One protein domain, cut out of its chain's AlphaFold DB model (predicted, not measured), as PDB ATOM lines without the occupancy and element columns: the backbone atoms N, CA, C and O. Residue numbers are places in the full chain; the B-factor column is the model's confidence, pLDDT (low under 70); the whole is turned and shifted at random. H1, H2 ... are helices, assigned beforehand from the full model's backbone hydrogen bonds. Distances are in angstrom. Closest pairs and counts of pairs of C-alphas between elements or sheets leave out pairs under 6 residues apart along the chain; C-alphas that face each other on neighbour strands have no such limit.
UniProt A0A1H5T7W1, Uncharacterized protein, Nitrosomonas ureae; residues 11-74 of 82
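What this domain is: This is residues 11 to 74 of the 82 residues of an uncharacterized protein of Nitrosomonas ureae (UniProt A0A1H5T7W1). The model is an open, flat frame with an empty middle: the long helix H2 makes one side, H3 folds back from its end at a corner to make a V, and the stretched link of residues 23 to 32 leads from the other end of H2 to H1. H1 is far from both other helices. The printed part has 64 residues with three named helices, H1, H2 and H3 in chain order, and no named strand; the class is all helix. The whole is extended, with a radius of gyration of the C-alphas of 20.6 A, and spans 56 by 34 by 15 A.

How they stand to each other: H2, residues 33 to 56, is the longest helix. H3, residues 59 to 74, is close to H2 but not clearly touching it, with the C-alphas of Ala 54 and Arg 62 the closest at 7.6 A. The two run opposite ways at a steep tilt of 54 degrees. H1, residues 11 to 22, is apart from H2 and from H3. Every O i to N i+4 pair is within hydrogen-bond range in H1 and H3, and 19 of 20 are in H2.

Where its parts are: H2 measures 34.8 A from C-alpha 33 at (263.833, 210.689, 212.801) to C-alpha 56. H3 measures 22.2 A and ends at C-alpha 74 at (260.520, 198.956, 249.280). H1 measures 16.6 A and begins at C-alpha 11 at (256.292, 228.383, 241.537).

The domain as a whole: The two C-alphas farthest apart are those of Ile 22 and Thr 58, at 56.3 A. The printed part has no cut. The link from H2 to H3 is tight, and that from H1 to H2, 10 residues, is short. Residues 26 to 53, of which 33 to 53 belong to H2, stand free. The mean pLDDT of the printed part is 92.1, and no printed residue is under 70.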
ATOM      1  N   ASN A  11     254.904 227.948 241.421       96.44
ATOM      2  CA  ASN A  11     256.292 228.383 241.537       96.44
ATOM      3  C   ASN A  11     257.131 227.799 240.399       96.44
ATOM      4  O   ASN A  11     257.953 228.499 239.807       96.44
ATOM      5  N   GLN A  12     256.891 226.536 240.051       93.50
ATOM      6  CA  GLN A  12     257.540 225.884 238.919       93.50
ATOM      7  C   GLN A  12     257.186 226.566 237.591       93.50
ATOM      8  O   GLN A  12     258.070 226.781 236.763       93.50
ATOM      9  N   LEU A  13     255.921 226.952 237.398       92.50
ATOM     10  CA  LEU A  13     255.483 227.681 236.209       92.50
ATOM     11  C   LEU A  13     256.122 229.071 236.139       92.50
ATOM     12  O   LEU A  13     256.639 229.442 235.089       92.50
ATOM     13  N   ALA A  14     256.129 229.813 237.251       94.44
ATOM     14  CA  ALA A  14     256.755 231.132 237.320       94.44
ATOM     15  C   ALA A  14     258.248 231.066 236.963       94.44
ATOM     16  O   ALA A  14     258.714 231.845 236.133       94.44
ATOM     17  N   LYS A  15     258.974 230.090 237.520       92.56
ATOM     18  CA  LYS A  15     260.385 229.845 237.196       92.56
ATOM     19  C   LYS A  15     260.572 229.517 235.716       92.56
ATOM     20  O   LYS A  15     261.399 230.137 235.064       92.56
ATOM     21  N   CYS A  16     259.761 228.613 235.160       89.31
ATOM     22  CA  CYS A  16     259.826 228.285 233.735       89.31
ATOM     23  C   CYS A  16     259.600 229.501 232.826       89.31
ATOM     24  O   CYS A  16     260.293 229.621 231.824       89.31
ATOM     25  N   ILE A  17     258.652 230.384 233.156       91.25
ATOM     26  CA  ILE A  17     258.398 231.606 232.376       91.25
ATOM     27  C   ILE A  17     259.621 232.523 232.404       91.25
ATOM     28  O   ILE A  17     260.001 233.058 231.366       91.25
ATOM     29  N   VAL A  18     260.234 232.700 233.578       94.88
ATOM     30  CA  VAL A  18     261.437 233.526 233.723       94.88
ATOM     31  C   VAL A  18     262.583 232.941 232.910       94.88
ATOM     32  O   VAL A  18     263.120 233.659 232.074       94.88
ATOM     33  N   ASP A  19     262.894 231.652 233.077       92.44
ATOM     34  CA  ASP A  19     263.965 230.986 232.327       92.44
ATOM     35  C   ASP A  19     263.756 231.096 230.809       92.44
ATOM     36  O   ASP A  19     264.706 231.315 230.059       92.44
ATOM     37  N   GLU A  20     262.511 230.933 230.343       89.19
ATOM     38  CA  GLU A  20     262.157 231.040 228.924       89.19
ATOM     39  C   GLU A  20     262.364 232.469 228.413       89.19
ATOM     40  O   GLU A  20     262.911 232.663 227.330       89.19
ATOM     41  N   ALA A  21     261.985 233.472 229.209       93.56
ATOM     42  CA  ALA A  21     262.121 234.881 228.854       93.56
ATOM     43  C   ALA A  21     263.581 235.359 228.818       93.56
ATOM     44  O   ALA A  21     263.911 236.228 228.011       93.56
ATOM     45  N   ILE A  22     264.446 234.810 229.676       94.94
ATOM     46  CA  ILE A  22     265.871 235.178 229.745       94.94
ATOM     47  C   ILE A  22     266.780 234.254 228.921       94.94
ATOM     48  O   ILE A  22     267.981 234.497 228.843       94.94
ATOM     49  N   GLY A  23     266.225 233.215 228.291       87.94
ATOM     50  CA  GLY A  23     266.984 232.274 227.465       87.94
ATOM     51  C   GLY A  23     267.849 231.285 228.256       87.94
ATOM     52  O   GLY A  23     268.799 230.742 227.704       87.94
ATOM     53  N   GLU A  24     267.525 231.028 229.525       88.31
ATOM     54  CA  GLU A  24     268.200 230.024 230.367       88.31
ATOM     55  C   GLU A  24     267.649 228.600 230.170       88.31
ATOM     56  O   GLU A  24     268.172 227.636 230.731       88.31
ATOM     57  N   ILE A  25     266.607 228.433 229.350       82.62
ATOM     58  CA  ILE A  25     266.153 227.106 228.933       82.62
ATOM     59  C   ILE A  25     267.128 226.545 227.902       82.62
ATOM     60  O   ILE A  25     267.167 226.993 226.755       82.62
ATOM     61  N   GLU A  26     267.868 225.509 228.297       80.94
ATOM     62  CA  GLU A  26     268.624 224.703 227.345       80.94
ATOM     63  C   GLU A  26     267.668 224.115 226.292       80.94
ATOM     64  O   GLU A  26     266.666 223.479 226.654       80.94
ATOM     65  N   PRO A  27     267.943 224.306 224.988       74.44
ATOM     66  CA  PRO A  27     267.114 223.729 223.944       74.44
ATOM     67  C   PRO A  27     267.131 222.206 224.064       74.44
ATOM     68  O   PRO A  27     268.182 221.584 224.241       74.44
ATOM     69  N   GLU A  28     265.953 221.584 223.956       76.31
ATOM     70  CA  GLU A  28     265.886 220.127 223.918       76.31
ATOM     71  C   GLU A  28     266.711 219.623 222.722       76.31
ATOM     72  O   GLU A  28     266.551 220.139 221.612       76.31
ATOM     73  N   PRO A  29     267.578 218.611 222.910       79.06
ATOM     74  CA  PRO A  29     268.360 218.080 221.808       79.06
ATOM     75  C   PRO A  29     267.411 217.525 220.750       79.06
ATOM     76  O   PRO A  29     266.540 216.699 221.055       79.06
ATOM     77  N   GLU A  30     267.589 217.958 219.503       80.81
ATOM     78  CA  GLU A  30     266.810 217.438 218.391       80.81
ATOM     79  C   GLU A  30     267.022 215.925 218.280       80.81
ATOM     80  O   GLU A  30     268.129 215.418 218.098       80.81
ATOM     81  N   ILE A  31     265.933 215.179 218.445       82.00
ATOM     82  CA  ILE A  31     265.932 213.736 218.234       82.00
ATOM     83  C   ILE A  31     265.760 213.514 216.733       82.00
ATOM     84  O   ILE A  31     264.728 213.904 216.172       82.00
ATOM     85  N   ASP A  32     266.738 212.866 216.100       89.38
ATOM     86  CA  ASP A  32     266.648 212.490 214.692       89.38
ATOM     87  C   ASP A  32     265.461 211.538 214.431       89.38
ATOM     88  O   ASP A  32     264.932 210.875 215.333       89.38
ATOM     89  N   GLU A  33     265.004 211.485 213.182       88.81
ATOM     90  CA  GLU A  33     263.833 210.689 212.801       88.81
ATOM     91  C   GLU A  33     264.030 209.185 213.023       88.81
ATOM     92  O   GLU A  33     263.095 208.504 213.454       88.81
ATOM     93  N   ASN A  34     265.247 208.667 212.830       88.69
ATOM     94  CA  ASN A  34     265.554 207.252 213.041       88.69
ATOM     95  C   ASN A  34     265.416 206.885 214.521       88.69
ATOM     96  O   ASN A  34     264.818 205.866 214.875       88.69
ATOM     97  N   LYS A  35     265.907 207.746 215.409       89.44
ATOM     98  CA  LYS A  35     265.797 207.586 216.855       89.44
ATOM     99  C   LYS A  35     264.348 207.709 217.316       89.44
ATOM    100  O   LYS A  35     263.925 206.924 218.165       89.44
ATOM    101  N   LYS A  36     263.551 208.612 216.730       89.00
ATOM    102  CA  LYS A  36     262.097 208.678 216.981       89.00
ATOM    103  C   LYS A  36     261.402 207.372 216.586       89.00
ATOM    104  O   LYS A  36     260.652 206.817 217.391       89.00
ATOM    105  N   ALA A  37     261.687 206.856 215.392       92.06
ATOM    106  CA  ALA A  37     261.122 205.599 214.902       92.06
ATOM    107  C   ALA A  37     261.533 204.396 215.773       92.06
ATOM    108  O   ALA A  37     260.705 203.529 216.066       92.06
ATOM    109  N   ALA A  38     262.782 204.361 216.247       93.25
ATOM    110  CA  ALA A  38     263.286 203.314 217.133       93.25
ATOM    111  C   ALA A  38     262.604 203.327 218.512       93.25
ATOM    112  O   ALA A  38     262.211 202.271 219.011       93.25
ATOM    113  N   ILE A  39     262.410 204.510 219.109       91.25
ATOM    114  CA  ILE A  39     261.693 204.665 220.386       91.25
ATOM    115  C   ILE A  39     260.263 204.134 220.257       91.25
ATOM    116  O   ILE A  39     259.807 203.346 221.089       91.25
ATOM    117  N   GLU A  40     259.565 204.536 219.196       92.81
ATOM    118  CA  GLU A  40     258.180 204.131 218.973       92.81
ATOM    119  C   GLU A  40     258.061 202.624 218.705       92.81
ATOM    120  O   GLU A  40     257.214 201.944 219.291       92.81
ATOM    121  N   SER A  41     258.976 202.064 217.915       94.50
ATOM    122  CA  SER A  41     259.042 200.619 217.665       94.50
ATOM    123  C   SER A  41     259.326 199.828 218.945       94.50
ATOM    124  O   SER A  41     258.677 198.812 219.206       94.50
ATOM    125  N   GLY A  42     260.242 200.310 219.792       95.38
ATOM    126  CA  GLY A  42     260.536 199.713 221.095       95.38
ATOM    127  C   GLY A  42     259.320 199.714 222.025       95.38
ATOM    128  O   GLY A  42     259.018 198.697 222.656       95.38
ATOM    129  N   ARG A  43     258.558 200.814 222.051       95.12
ATOM    130  CA  ARG A  43     257.298 200.926 222.803       95.12
ATOM    131  C   ARG A  43     256.267 199.902 222.326       95.12
ATOM    132  O   ARG A  43     255.684 199.192 223.148       95.12
ATOM    133  N   LEU A  44     256.060 199.795 221.013       95.94
ATOM    134  CA  LEU A  44     255.143 198.818 220.412       95.94
ATOM    135  C   LEU A  44     255.554 197.377 220.748       95.94
ATOM    136  O   LEU A  44     254.715 196.571 221.163       95.94
ATOM    137  N   GLY A  45     256.850 197.072 220.647       96.75
ATOM    138  CA  GLY A  45     257.416 195.778 221.028       96.75
ATOM    139  C   GLY A  45     257.191 195.454 222.505       96.75
ATOM    140  O   GLY A  45     256.731 194.359 222.831       96.75
ATOM    141  N   GLY A  46     257.427 196.416 223.399       95.88
ATOM    142  CA  GLY A  46     257.192 196.275 224.836       95.88
ATOM    143  C   GLY A  46     255.723 196.029 225.186       95.88
ATOM    144  O   GLY A  46     255.424 195.135 225.978       95.88
ATOM    145  N   LEU A  47     254.794 196.750 224.552       95.56
ATOM    146  CA  LEU A  47     253.353 196.571 224.762       95.56
ATOM    147  C   LEU A  47     252.862 195.190 224.320       95.56
ATOM    148  O   LEU A  47     252.048 194.575 225.011       95.56
ATOM    149  N   LYS A  48     253.367 194.687 223.189       96.56
ATOM    150  CA  LYS A  48     253.038 193.343 222.697       96.56
ATOM    151  C   LYS A  48     253.694 192.263 223.557       96.56
ATOM    152  O   LYS A  48     253.022 191.341 224.018       96.56
ATOM    153  N   GLY A  49     254.995 192.393 223.807       96.31
ATOM    154  CA  GLY A  49     255.794 191.421 224.546       96.31
ATOM    155  C   GLY A  49     255.394 191.307 226.015       96.31
ATOM    156  O   GLY A  49     255.299 190.200 226.533       96.31
ATOM    157  N   GLY A  50     255.098 192.427 226.678       94.50
ATOM    158  CA  GLY A  50     254.644 192.445 228.070       94.50
ATOM    159  C   GLY A  50     253.331 191.686 228.263       94.50
ATOM    160  O   GLY A  50     253.257 190.810 229.121       94.50
ATOM    161  N   LYS A  51     252.332 191.945 227.407       93.88
ATOM    162  CA  LYS A  51     251.056 191.210 227.415       93.88
ATOM    163  C   LYS A  51     251.254 189.721 227.135       93.88
ATOM    164  O   LYS A  51     250.701 188.891 227.847       93.88
ATOM    165  N   ALA A  52     252.078 189.386 226.141       95.56
ATOM    166  CA  ALA A  52     252.379 187.997 225.808       95.56
ATOM    167  C   ALA A  52     253.064 187.252 226.966       95.56
ATOM    168  O   ALA A  52     252.713 186.108 227.235       95.56
ATOM    169  N   ARG A  53     254.007 187.887 227.677       94.94
ATOM    170  CA  ARG A  53     254.624 187.298 228.877       94.94
ATOM    171  C   ARG A  53     253.609 187.117 229.998       94.94
ATOM    172  O   ARG A  53     253.531 186.033 230.554       94.94
ATOM    173  N   ALA A  54     252.807 188.140 230.290       91.50
ATOM    174  CA  ALA A  54     251.801 188.069 231.349       91.50
ATOM    175  C   ALA A  54     250.771 186.952 231.115       91.50
ATOM    176  O   ALA A  54     250.369 186.291 232.068       91.50
ATOM    177  N   GLY A  55     250.381 186.713 229.857       93.94
ATOM    178  CA  GLY A  55     249.457 185.635 229.489       93.94
ATOM    179  C   GLY A  55     250.033 184.221 229.614       93.94
ATOM    180  O   GLY A  55     249.261 183.273 229.679       93.94
ATOM    181  N   LYS A  56     251.363 184.064 229.660       96.12
ATOM    182  CA  LYS A  56     252.018 182.762 229.876       96.12
ATOM    183  C   LYS A  56     252.141 182.380 231.351       96.12
ATOM    184  O   LYS A  56     252.443 181.228 231.625       96.12
ATOM    185  N   LEU A  57     251.948 183.333 232.261       95.88
ATOM    186  CA  LEU A  57     252.133 183.136 233.696       95.88
ATOM    187  C   LEU A  57     250.819 182.757 234.378       95.88
ATOM    188  O   LEU A  57     249.767 183.327 234.059       95.88
ATOM    189  N   THR A  58     250.880 181.876 235.373       96.88
ATOM    190  CA  THR A  58     249.739 181.583 236.250       96.88
ATOM    191  C   THR A  58     249.469 182.746 237.218       96.88
ATOM    192  O   THR A  58     250.304 183.645 237.382       96.88
ATOM    193  N   PRO A  59     248.283 182.809 237.853       95.00
ATOM    194  CA  PRO A  59     248.005 183.800 238.895       95.00
ATOM    195  C   PRO A  59     249.030 183.809 240.039       95.00
ATOM    196  O   PRO A  59     249.403 184.886 240.506       95.00
ATOM    197  N   GLU A  60     249.509 182.636 240.445       95.81
ATOM    198  CA  GLU A  60     250.486 182.441 241.521       95.81
ATOM    199  C   GLU A  60     251.847 183.006 241.111       95.81
ATOM    200  O   GLU A  60     252.384 183.868 241.803       95.81
ATOM    201  N   GLU A  61     252.338 182.639 239.922       96.56
ATOM    202  CA  GLU A  61     253.601 183.155 239.382       96.56
ATOM    203  C   GLU A  61     253.586 184.685 239.260       96.56
ATOM    204  O   GLU A  61     254.559 185.362 239.598       96.56
ATOM    205  N   ARG A  62     252.461 185.269 238.817       94.88
ATOM    206  CA  ARG A  62     252.305 186.733 238.772       94.88
ATOM    207  C   ARG A  62     252.343 187.360 240.165       94.88
ATOM    208  O   ARG A  62     252.917 188.439 240.314       94.88
ATOM    209  N   SER A  63     251.732 186.716 241.160       95.44
ATOM    210  CA  SER A  63     251.743 187.183 242.550       95.44
ATOM    211  C   SER A  63     253.160 187.178 243.119       95.44
ATOM    212  O   SER A  63     253.586 188.165 243.719       95.44
ATOM    213  N   ASP A  64     253.918 186.115 242.876       96.50
ATOM    214  CA  ASP A  64     255.273 185.973 243.406       96.50
ATOM    215  C   ASP A  64     256.247 186.963 242.761       96.50
ATOM    216  O   ASP A  64     257.013 187.622 243.465       96.50
ATOM    217  N   ILE A  65     256.140 187.186 241.447       95.19
ATOM    218  CA  ILE A  65     256.894 188.247 240.763       95.19
ATOM    219  C   ILE A  65     256.558 189.625 241.354       95.19
ATOM    220  O   ILE A  65     257.463 190.438 241.558       95.19
ATOM    221  N   ALA A  66     255.284 189.899 241.654       93.69
ATOM    222  CA  ALA A  66     254.870 191.175 242.236       93.69
ATOM    223  C   ALA A  66     255.421 191.381 243.658       93.69
ATOM    224  O   ALA A  66     255.911 192.469 243.961       93.69
ATOM    225  N   LYS A  67     255.402 190.344 244.508       95.19
ATOM    226  CA  LYS A  67     256.011 190.382 245.852       95.19
ATOM    227  C   LYS A  67     257.512 190.645 245.767       95.19
ATOM    228  O   LYS A  67     258.011 191.535 246.448       95.19
ATOM    229  N   ASN A  68     258.211 189.937 244.880       94.75
ATOM    230  CA  ASN A  68     259.645 190.126 244.670       94.75
ATOM    231  C   ASN A  68     259.959 191.556 244.216       94.75
ATOM    232  O   ASN A  68     260.842 192.197 244.777       94.75
ATOM    233  N   ALA A  69     259.191 192.097 243.265       94.31
ATOM    234  CA  ALA A  69     259.357 193.472 242.804       94.31
ATOM    235  C   ALA A  69     259.091 194.508 243.912       94.31
ATOM    236  O   ALA A  69     259.803 195.511 243.994       94.31
ATOM    237  N   ALA A  70     258.090 194.273 244.767       94.75
ATOM    238  CA  ALA A  70     257.802 195.130 245.913       94.75
ATOM    239  C   ALA A  70     258.944 195.097 246.937       94.75
ATOM    240  O   ALA A  70     259.404 196.159 247.345       94.75
ATOM    241  N   ASN A  71     259.458 193.911 247.273       92.81
ATOM    242  CA  ASN A  71     260.611 193.755 248.161       92.81
ATOM    243  C   ASN A  71     261.862 194.439 247.596       92.81
ATOM    244  O   ASN A  71     262.566 195.113 248.333       92.81
ATOM    245  N   SER A  72     262.124 194.353 246.289       93.00
ATOM    246  CA  SER A  72     263.257 195.070 245.681       93.00
ATOM    247  C   SER A  72     263.094 196.591 245.677       93.00
ATOM    248  O   SER A  72     264.086 197.308 245.615       93.00
ATOM    249  N   ARG A  73     261.858 197.103 245.661       93.38
ATOM    250  CA  ARG A  73     261.596 198.549 245.632       93.38
ATOM    251  C   ARG A  73     261.541 199.159 247.031       93.38
ATOM    252  O   ARG A  73     261.976 200.295 247.192       93.38
ATOM    253  N   TRP A  74     260.938 198.444 247.974       93.00
ATOM    254  CA  TRP A  74     260.520 198.956 249.280       93.00
ATOM    255  C   TRP A  74     261.075 198.164 250.458       93.00
ATOM    256  O   TRP A  74     260.900 198.588 251.594       93.00
TER     257      TRP A  74